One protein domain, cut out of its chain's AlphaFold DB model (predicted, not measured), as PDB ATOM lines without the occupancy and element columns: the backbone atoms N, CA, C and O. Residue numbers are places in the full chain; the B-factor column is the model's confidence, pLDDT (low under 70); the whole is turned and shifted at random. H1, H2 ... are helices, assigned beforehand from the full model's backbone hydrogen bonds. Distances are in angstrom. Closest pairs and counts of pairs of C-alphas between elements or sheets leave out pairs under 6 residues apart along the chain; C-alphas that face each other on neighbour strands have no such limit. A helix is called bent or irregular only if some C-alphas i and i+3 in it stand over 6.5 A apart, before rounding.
ATOM      1  N   ASP A   3     147.966 183.488 219.608       63.75
ATOM      2  CA  ASP A   3     149.154 184.194 219.113       63.75
ATOM      3  C   ASP A   3     149.197 185.691 219.472       63.75
ATOM      4  O   ASP A   3     150.259 186.267 219.684       63.75
ATOM      5  N   GLN A   4     148.029 186.334 219.567       65.69
ATOM      6  CA  GLN A   4     147.938 187.773 219.823       65.69
ATOM      7  C   GLN A   4     148.213 188.127 221.288       65.69
ATOM      8  O   GLN A   4     148.794 189.173 221.562       65.69
ATOM      9  N   LEU A   5     147.817 187.255 222.223       70.94
ATOM     10  CA  LEU A   5     148.079 187.476 223.643       70.94
ATOM     11  C   LEU A   5     149.557 187.238 223.960       70.94
ATOM     12  O   LEU A   5     150.159 188.049 224.649       70.94
ATOM     13  N   SER A   6     150.160 186.197 223.375       73.69
ATOM     14  CA  SER A   6     151.592 185.917 223.531       73.69
ATOM     15  C   SER A   6     152.482 187.037 222.989       73.69
ATOM     16  O   SER A   6     153.486 187.363 223.605       73.69
ATOM     17  N   LYS A   7     152.104 187.677 221.875       74.50
ATOM     18  CA  LYS A   7     152.842 188.833 221.335       74.50
ATOM     19  C   LYS A   7     152.746 190.075 222.215       74.50
ATOM     20  O   LYS A   7     153.685 190.866 222.263       74.50
ATOM     21  N   LEU A   8     151.603 190.266 222.871       76.44
ATOM     22  CA  LEU A   8     151.415 191.385 223.786       76.44
ATOM     23  C   LEU A   8     152.235 191.188 225.062       76.44
ATOM     24  O   LEU A   8     152.863 192.137 225.516       76.44
ATOM     25  N   ASP A   9     152.249 189.966 225.596       80.69
ATOM     26  CA  ASP A   9     153.049 189.605 226.768       80.69
ATOM     27  C   ASP A   9     154.546 189.825 226.495       80.69
ATOM     28  O   ASP A   9     155.189 190.586 227.212       80.69
ATOM     29  N   ASP A  10     155.043 189.322 225.358       84.19
ATOM     30  CA  ASP A  10     156.423 189.535 224.892       84.19
ATOM     31  C   ASP A  10     156.766 191.029 224.759       84.19
ATOM     32  O   ASP A  10     157.800 191.491 225.236       84.19
ATOM     33  N   SER A  11     155.856 191.829 224.192       82.69
ATOM     34  CA  SER A  11     156.060 193.280 224.071       82.69
ATOM     35  C   SER A  11     156.155 193.966 225.438       82.69
ATOM     36  O   SER A  11     156.961 194.880 225.616       82.69
ATOM     37  N   ILE A  12     155.351 193.539 226.415       84.94
ATOM     38  CA  ILE A  12     155.377 194.087 227.778       84.94
ATOM     39  C   ILE A  12     156.678 193.703 228.487       84.94
ATOM     40  O   ILE A  12     157.281 194.563 229.130       84.94
ATOM     41  N   GLU A  13     157.130 192.455 228.359       88.31
ATOM     42  CA  GLU A  13     158.400 191.999 228.935       88.31
ATOM     43  C   GLU A  13     159.590 192.778 228.360       88.31
ATOM     44  O   GLU A  13     160.456 193.240 229.106       88.31
ATOM     45  N   ARG A  14     159.595 193.020 227.048       88.94
ATOM     46  CA  ARG A  14     160.647 193.796 226.372       88.94
ATOM     47  C   ARG A  14     160.672 195.254 226.820       88.94
ATOM     48  O   ARG A  14     161.734 195.781 227.148       88.94
ATOM     49  N   LEU A  15     159.506 195.891 226.938       89.38
ATOM     50  CA  LEU A  15     159.397 197.238 227.510       89.38
ATOM     51  C   LEU A  15     159.827 197.277 228.984       89.38
ATOM     52  O   LEU A  15     160.416 198.262 229.427       89.38
ATOM     53  N   ALA A  16     159.555 196.219 229.751       88.19
ATOM     54  CA  ALA A  16     159.985 196.119 231.139       88.19
ATOM     55  C   ALA A  16     161.507 195.956 231.271       88.19
ATOM     56  O   ALA A  16     162.070 196.515 232.211       88.19
ATOM     57  N   ASN A  17     162.162 195.243 230.353       88.88
ATOM     58  CA  ASN A  17     163.624 195.157 230.297       88.88
ATOM     59  C   ASN A  17     164.243 196.502 229.903       88.88
ATOM     60  O   ASN A  17     165.184 196.956 230.548       88.88
ATOM     61  N   LEU A  18     163.665 197.183 228.907       89.12
ATOM     62  CA  LEU A  18     164.098 198.523 228.511       89.12
ATOM     63  C   LEU A  18     163.961 199.535 229.660       89.12
ATOM     64  O   LEU A  18     164.822 200.393 229.835       89.12
ATOM     65  N   ALA A  19     162.895 199.421 230.456       89.62
ATOM     66  CA  ALA A  19     162.706 200.224 231.658       89.62
ATOM     67  C   ALA A  19     163.831 200.003 232.680       89.62
ATOM     68  O   ALA A  19     164.398 200.980 233.155       89.62
ATOM     69  N   ASP A  20     164.181 198.747 232.978       89.62
ATOM     70  CA  ASP A  20     165.274 198.416 233.908       89.62
ATOM     71  C   ASP A  20     166.604 199.031 233.453       89.62
ATOM     72  O   ASP A  20     167.328 199.637 234.237       89.62
ATOM     73  N   GLU A  21     166.885 198.935 232.157       89.56
ATOM     74  CA  GLU A  21     168.111 199.447 231.553       89.56
ATOM     75  C   GLU A  21     168.177 200.986 231.592       89.56
ATOM     76  O   GLU A  21     169.214 201.569 231.912       89.56
ATOM     77  N   LEU A  22     167.049 201.664 231.355       87.88
ATOM     78  CA  LEU A  22     166.928 203.115 231.538       87.88
ATOM     79  C   LEU A  22     167.145 203.535 232.991       87.88
ATOM     80  O   LEU A  22     167.836 204.524 233.254       87.88
ATOM     81  N   GLU A  23     166.558 202.796 233.931       88.81
ATOM     82  CA  GLU A  23     166.724 203.040 235.362       88.81
ATOM     83  C   GLU A  23     168.180 202.846 235.802       88.81
ATOM     84  O   GLU A  23     168.691 203.623 236.614       88.81
ATOM     85  N   TYR A  24     168.852 201.843 235.234       87.69
ATOM     86  CA  TYR A  24     170.247 201.521 235.503       87.69
ATOM     87  C   TYR A  24     171.216 202.574 234.947       87.69
ATOM     88  O   TYR A  24     172.153 202.970 235.642       87.69
ATOM     89  N   GLN A  25     170.995 203.044 233.716       86.75
ATOM     90  CA  GLN A  25     171.917 203.964 233.043       86.75
ATOM     91  C   GLN A  25     171.683 205.439 233.349       86.75
ATOM     92  O   GLN A  25     172.644 206.206 233.415       86.75
ATOM     93  N   VAL A  26     170.422 205.857 233.475       86.31
ATOM     94  CA  VAL A  26     170.077 207.275 233.619       86.31
ATOM     95  C   VAL A  26     169.850 207.615 235.083       86.31
ATOM     96  O   VAL A  26     170.617 208.374 235.671       86.31
ATOM     97  N   ALA A  27     168.774 207.081 235.661       84.69
ATOM     98  CA  ALA A  27     168.396 207.280 237.054       84.69
ATOM     99  C   ALA A  27     167.228 206.351 237.428       84.69
ATOM    100  O   ALA A  27     166.335 206.141 236.595       84.69
ATOM    101  N   PRO A  28     167.162 205.880 238.688       83.69
ATOM    102  CA  PRO A  28     166.034 205.088 239.171       83.69
ATOM    103  C   PRO A  28     164.716 205.845 238.987       83.69
ATOM    104  O   PRO A  28     164.641 207.050 239.255       83.69
ATOM    105  N   CYS A  29     163.676 205.145 238.528       80.38
ATOM    106  CA  CYS A  29     162.408 205.780 238.201       80.38
ATOM    107  C   CYS A  29     161.741 206.316 239.479       80.38
ATOM    108  O   CYS A  29     161.452 205.545 240.397       80.38
ATOM    109  N   PRO A  30     161.445 207.626 239.557       71.94
ATOM    110  CA  PRO A  30     160.769 208.217 240.715       71.94
ATOM    111  C   PRO A  30     159.283 207.826 240.779       71.94
ATOM    112  O   PRO A  30     158.637 207.960 241.819       71.94
ATOM    113  N   ALA A  31     158.723 207.355 239.663       78.88
ATOM    114  CA  ALA A  31     157.341 206.921 239.545       78.88
ATOM    115  C   ALA A  31     157.221 205.389 239.621       78.88
ATOM    116  O   ALA A  31     158.191 204.643 239.676       78.88
ATOM    117  N   SER A  32     155.988 204.878 239.602       84.00
ATOM    118  CA  SER A  32     155.770 203.430 239.535       84.00
ATOM    119  C   SER A  32     156.253 202.863 238.197       84.00
ATOM    120  O   SER A  32     155.909 203.413 237.150       84.00
ATOM    121  N   ARG A  33     156.890 201.685 238.211       83.12
ATOM    122  CA  ARG A  33     157.307 200.943 237.001       83.12
ATOM    123  C   ARG A  33     156.216 200.834 235.929       83.12
ATOM    124  O   ARG A  33     156.487 200.971 234.747       83.12
ATOM    125  N   LYS A  34     154.951 200.680 236.339       85.38
ATOM    126  CA  LYS A  34     153.794 200.679 235.425       85.38
ATOM    127  C   LYS A  34     153.667 201.965 234.593       85.38
ATOM    128  O   LYS A  34     153.292 201.880 233.432       85.38
ATOM    129  N   ARG A  35     153.972 203.139 235.163       86.62
ATOM    130  CA  ARG A  35     153.979 204.404 234.409       86.62
ATOM    131  C   ARG A  35     155.151 204.472 233.443       86.62
ATOM    132  O   ARG A  35     154.950 204.944 232.337       86.62
ATOM    133  N   LEU A  36     156.324 203.983 233.845       88.56
ATOM    134  CA  LEU A  36     157.493 203.940 232.969       88.56
ATOM    135  C   LEU A  36     157.241 203.039 231.756       88.56
ATOM    136  O   LEU A  36     157.423 203.474 230.630       88.56
ATOM    137  N   VAL A  37     156.720 201.829 231.972       88.62
ATOM    138  CA  VAL A  37     156.347 200.919 230.877       88.62
ATOM    139  C   VAL A  37     155.267 201.537 229.982       88.62
ATOM    140  O   VAL A  37     155.359 201.428 228.765       88.62
ATOM    141  N   ALA A  38     154.269 202.223 230.551       88.25
ATOM    142  CA  ALA A  38     153.250 202.918 229.762       88.25
ATOM    143  C   ALA A  38     153.821 204.096 228.952       88.25
ATOM    144  O   ALA A  38     153.443 204.281 227.801       88.25
ATOM    145  N   TRP A  39     154.744 204.868 229.530       90.69
ATOM    146  CA  TRP A  39     155.445 205.946 228.834       90.69
ATOM    147  C   TRP A  39     156.331 205.401 227.710       90.69
ATOM    148  O   TRP A  39     156.302 205.930 226.606       90.69
ATOM    149  N   LEU A  40     157.044 204.296 227.948       89.94
ATOM    150  CA  LEU A  40     157.823 203.616 226.916       89.94
ATOM    151  C   LEU A  40     156.939 203.059 225.807       89.94
ATOM    152  O   LEU A  40     157.314 203.163 224.650       89.94
ATOM    153  N   ALA A  41     155.769 202.510 226.128       87.88
ATOM    154  CA  ALA A  41     154.819 202.048 225.120       87.88
ATOM    155  C   ALA A  41     154.272 203.197 224.251       87.88
ATOM    156  O   ALA A  41     153.979 202.986 223.078       87.88
ATOM    157  N   ASP A  42     154.129 204.402 224.813       88.31
ATOM    158  CA  ASP A  42     153.724 205.599 224.063       88.31
ATOM    159  C   ASP A  42     154.875 206.162 223.211       88.31
ATOM    160  O   ASP A  42     154.681 206.547 222.054       88.31
ATOM    161  N   TRP A  43     156.092 206.152 223.763       87.75
ATOM    162  CA  TRP A  43     157.303 206.608 223.085       87.75
ATOM    163  C   TRP A  43     157.681 205.679 221.928       87.75
ATOM    164  O   TRP A  43     157.919 206.129 220.807       87.75
ATOM    165  N   VAL A  44     157.695 204.372 222.191       85.31
ATOM    166  CA  VAL A  44     157.955 203.303 221.230       85.31
ATOM    167  C   VAL A  44     156.653 203.022 220.485       85.31
ATOM    168  O   VAL A  44     155.924 202.070 220.764       85.31
ATOM    169  N   ARG A  45     156.345 203.888 219.518       79.62
ATOM    170  CA  ARG A  45     155.095 203.853 218.740       79.62
ATOM    171  C   ARG A  45     154.938 202.590 217.901       79.62
ATOM    172  O   ARG A  45     153.867 202.348 217.341       79.62
ATOM    173  N   SER A  46     156.002 201.810 217.731       80.81
ATOM    174  CA  SER A  46     155.985 200.563 216.977       80.81
ATOM    175  C   SER A  46     156.968 199.532 217.533       80.81
ATOM    176  O   SER A  46     158.081 199.887 217.914       80.81
ATOM    177  N   PRO A  47     156.626 198.231 217.486       78.12
ATOM    178  CA  PRO A  47     157.510 197.163 217.955       78.12
ATOM    179  C   PRO A  47     158.843 197.115 217.192       78.12
ATOM    180  O   PRO A  47     159.859 196.751 217.765       78.12
ATOM    181  N   ALA A  48     158.875 197.555 215.930       83.88
ATOM    182  CA  ALA A  48     160.120 197.675 215.173       83.88
ATOM    183  C   ALA A  48     161.083 198.721 215.768       83.88
ATOM    184  O   ALA A  48     162.294 198.542 215.700       83.88
ATOM    185  N   GLU A  49     160.568 199.804 216.365       85.31
ATOM    186  CA  GLU A  49     161.406 200.776 217.078       85.31
ATOM    187  C   GLU A  49     161.957 200.168 218.370       85.31
ATOM    188  O   GLU A  49     163.126 200.385 218.680       85.31
ATOM    189  N   LEU A  50     161.160 199.343 219.067       86.00
ATOM    190  CA  LEU A  50     161.617 198.603 220.247       86.00
ATOM    191  C   LEU A  50     162.824 197.732 219.906       86.00
ATOM    192  O   LEU A  50     163.852 197.818 220.571       86.00
ATOM    193  N   GLU A  51     162.724 196.966 218.817       87.06
ATOM    194  CA  GLU A  51     163.803 196.096 218.349       87.06
ATOM    195  C   GLU A  51     165.085 196.871 218.035       87.06
ATOM    196  O   GLU A  51     166.183 196.395 218.320       87.06
ATOM    197  N   VAL A  52     164.971 198.063 217.446       87.50
ATOM    198  CA  VAL A  52     166.135 198.909 217.150       87.50
ATOM    199  C   VAL A  52     166.803 199.378 218.441       87.50
ATOM    200  O   VAL A  52     168.023 199.282 218.551       87.50
ATOM    201  N   ILE A  53     166.018 199.829 219.421       86.56
ATOM    202  CA  ILE A  53     166.528 200.294 220.719       86.56
ATOM    203  C   ILE A  53     167.185 199.139 221.480       86.56
ATOM    204  O   ILE A  53     168.297 199.290 221.978       86.56
ATOM    205  N   GLU A  54     166.540 197.972 221.520       86.25
ATOM    206  CA  GLU A  54     167.076 196.772 222.171       86.25
ATOM    207  C   GLU A  54     168.396 196.317 221.547       86.25
ATOM    208  O   GLU A  54     169.306 195.886 222.251       86.25
ATOM    209  N   ARG A  55     168.540 196.440 220.223       86.44
ATOM    210  CA  ARG A  55     169.796 196.122 219.530       86.44
ATOM    211  C   ARG A  55     170.915 197.120 219.801       86.44
ATOM    212  O   ARG A  55     172.073 196.774 219.576       86.44
ATOM    213  N   SER A  56     170.574 198.331 220.224       84.38
ATOM    214  CA  SER A  56     171.542 199.342 220.641       84.38
ATOM    215  C   SER A  56     171.993 199.157 222.088       84.38
ATOM    216  O   SER A  56     172.998 199.746 222.471       84.38
ATOM    217  N   LEU A  57     171.331 198.302 222.876       82.81
ATOM    218  CA  LEU A  57     171.754 198.018 224.245       82.81
ATOM    219  C   LEU A  57     173.177 197.423 224.288       82.81
ATOM    220  O   LEU A  57     173.526 196.587 223.450       82.81
ATOM    221  N   PRO A  58     174.005 197.822 225.270       80.75
ATOM    222  CA  PRO A  58     173.659 198.656 226.420       80.75
ATOM    223  C   PRO A  58     173.698 200.165 226.141       80.75
ATOM    224  O   PRO A  58     173.417 200.927 227.040       80.75
ATOM    225  N   GLU A  59     174.025 200.662 224.953       84.94
ATOM    226  CA  GLU A  59     174.064 202.113 224.711       84.94
ATOM    227  C   GLU A  59     172.693 202.630 224.253       84.94
ATOM    228  O   GLU A  59     172.326 202.567 223.076       84.94
ATOM    229  N   LEU A  60     171.906 203.145 225.204       85.81
ATOM    230  CA  LEU A  60     170.589 203.705 224.907       85.81
ATOM    231  C   LEU A  60     170.700 204.951 224.009       85.81
ATOM    232  O   LEU A  60     171.589 205.784 224.205       85.81
ATOM    233  N   PRO A  61     169.771 205.138 223.053       87.25
ATOM    234  CA  PRO A  61     169.783 206.317 222.201       87.25
ATOM    235  C   PRO A  61     169.620 207.598 223.029       87.25
ATOM    236  O   PRO A  61     168.731 207.696 223.876       87.25
ATOM    237  N   GLU A  62     170.435 208.615 222.731       87.44
ATOM    238  CA  GLU A  62     170.456 209.894 223.463       87.44
ATOM    239  C   GLU A  62     169.081 210.579 223.509       87.44
ATOM    240  O   GLU A  62     168.704 211.187 224.511       87.44
ATOM    241  N   ALA A  63     168.290 210.443 222.441       88.94
ATOM    242  CA  ALA A  63     166.927 210.964 222.394       88.94
ATOM    243  C   ALA A  63     166.022 210.324 223.462       88.94
ATOM    244  O   ALA A  63     165.197 211.014 224.060       88.94
ATOM    245  N   LEU A  64     166.188 209.024 223.721       88.69
ATOM    246  CA  LEU A  64     165.412 208.290 224.717       88.69
ATOM    247  C   LEU A  64     165.862 208.647 226.134       88.69
ATOM    248  O   LEU A  64     165.017 208.943 226.976       88.69
ATOM    249  N   THR A  65     167.171 208.681 226.394       89.25
ATOM    250  CA  THR A  65     167.701 209.056 227.715       89.25
ATOM    251  C   THR A  65     167.365 210.506 228.062       89.25
ATOM    252  O   THR A  65     166.943 210.783 229.184       89.25
ATOM    253  N   SER A  66     167.447 211.423 227.093       90.69
ATOM    254  CA  SER A  66     167.049 212.827 227.266       90.69
ATOM    255  C   SER A  66     165.548 212.974 227.522       90.69
ATOM    256  O   SER A  66     165.151 213.715 228.423       90.69
ATOM    257  N   ALA A  67     164.707 212.254 226.771       90.56
ATOM    258  CA  ALA A  67     163.258 212.274 226.972       90.56
ATOM    259  C   ALA A  67     162.860 211.677 228.330       90.56
ATOM    260  O   ALA A  67     162.023 212.250 229.025       90.56
ATOM    261  N   TYR A  68     163.495 210.574 228.738       89.94
ATOM    262  CA  TYR A  68     163.289 209.970 230.053       89.94
ATOM    263  C   TYR A  68     163.714 210.929 231.167       89.94
ATOM    264  O   TYR A  68     162.966 211.123 232.119       89.94
ATOM    265  N   ASN A  69     164.858 211.604 231.017       89.50
ATOM    266  CA  ASN A  69     165.339 212.583 231.988       89.50
ATOM    267  C   ASN A  69     164.370 213.775 232.147       89.50
ATOM    268  O   ASN A  69     164.083 214.208 233.263       89.50
ATOM    269  N   ALA A  70     163.809 214.287 231.049       90.06
ATOM    270  CA  ALA A  70     162.763 215.310 231.122       90.06
ATOM    271  C   ALA A  70     161.511 214.781 231.842       90.06
ATOM    272  O   ALA A  70     161.008 215.415 232.770       90.06
ATOM    273  N   TRP A  71     161.063 213.577 231.483       89.88
ATOM    274  CA  TRP A  71     159.876 212.957 232.065       89.88
ATOM    275  C   TRP A  71     160.011 212.686 233.573       89.88
ATOM    276  O   TRP A  71     159.075 212.963 234.328       89.88
ATOM    277  N   ILE A  72     161.163 212.191 234.046       88.56
ATOM    278  CA  ILE A  72     161.393 211.980 235.486       88.56
ATOM    279  C   ILE A  72     161.418 213.302 236.251       88.56
ATOM    280  O   ILE A  72     160.902 213.343 237.362       88.56
ATOM    281  N   HIS A  73     161.947 214.384 235.667       85.38
ATOM    282  CA  HIS A  73     161.927 215.706 236.296       85.38
ATOM    283  C   HIS A  73     160.500 216.246 236.438       85.38
ATOM    284  O   HIS A  73     160.161 216.786 237.491       85.38
ATOM    285  N   GLU A  74     159.643 216.041 235.433       84.56
ATOM    286  CA  GLU A  74     158.220 216.403 235.509       84.56
ATOM    287  C   GLU A  74     157.442 215.552 236.526       84.56
ATOM    288  O   GLU A  74     156.474 216.025 237.113       84.56
ATOM    289  N   ASN A  75     157.861 214.305 236.767       78.94
ATOM    290  CA  ASN A  75     157.201 213.400 237.717       78.94
ATOM    291  C   ASN A  75     157.809 213.428 239.134       78.94
ATOM    292  O   ASN A  75     157.199 212.885 240.057       78.94
ATOM    293  N   VAL A  76     158.985 214.039 239.321       69.25
ATOM    294  CA  VAL A  76     159.643 214.242 240.629       69.25
ATOM    295  C   VAL A  76     158.986 215.360 241.438       69.25
ATOM    296  O   VAL A  76     159.052 215.338 242.666       69.25
ATOM    297  N   HIS A  77     158.331 216.314 240.776       46.72
ATOM    298  CA  HIS A  77     157.663 217.438 241.422       46.72
ATOM    299  C   HIS A  77     156.132 217.260 241.396       46.72
ATOM    300  O   HIS A  77     155.529 217.448 240.340       46.72
TER     301      HIS A  77
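AT A GLANCE: This is residues 3 to 77 of the 78 residues of an uncharacterized protein of Pseudomonas monteilii (UniProt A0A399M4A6). One long helix, H1, makes the longest axis, and three shorter helices gather over its later part: H2 crosses it at about a right angle, H3 slants over it, and H4 stands crosswise to it, close to it at Leu 22. Residues 3 to 10 of H1 stick out from this compact body as a free arm. The printed part has 75 residues with four named helices, H1, H2, H3 and H4 in that order along the chain, and no named strand; the class is all helix. The whole is compact, with a radius of gyration of the C-alphas of 12.1 A, yet elongated, spanning 41 by 23 by 19 A.

HOW THE PARTS SIT: H1, residues 3 to 25, stands free over residues 3 to 10. With its residues 12 to 19 alone it touches H2, residues 33 to 43; the closest C-alphas, those of Leu 15 and Val 37, are 5.8 A apart. The lines of H1 and H2 are about perpendicular, at 75 degrees. With its residues 11 to 18 alone H1 touches H3, residues 47 to 56, and the closest C-alphas are those of Leu 18 and Glu 54, 7.2 A apart. H1 and H3 run the same way at a tilt of 37 degrees, only just steep. H4, residues 62 to 76, is close to H1 but not clearly touching: the closest C-alphas, those of Leu 22 and Thr 65, are 7.1 A apart. The lines of H1 and H4 are about perpendicular, at 82 degrees. H2 and H4 are near each other, with 10 pairs of C-alphas within 10 A, and H2 and H3 are near each other with 5 such pairs. H3 and H4 are apart. In H1, H2, H3 and H4 every O i to N i+4 pair is within hydrogen-bond range.

IN THESE COORDINATES: H1 begins at C-alpha 3, at (149.154, 184.194, 219.113), and ends at C-alpha 25, at (171.917, 203.964, 233.043), a length of 33.2 A. H2 measures 15.0 A from C-alpha 33 to C-alpha 43, and H3 measures 14.5 A from C-alpha 47 to C-alpha 56. H4 runs 20.7 A from C-alpha 62 to C-alpha 76, at (159.643, 214.242, 240.629). No helix is bent or irregular.

THE WHOLE: The C-alphas of Asp 3 and His 77, the two farthest apart, are 40.9 A from each other. Without residues 3 to 10 the body spans 33 by 21 by 17 A. The printed part has no cut and no long link: H1 to H2 is a short link of 7 residues, while H2 to H3 and H3 to H4 are tight, with 3 and 5 residues. The mean pLDDT of the printed part is 84.2, and residues 3 to 4 and 76 to 77 are under 70.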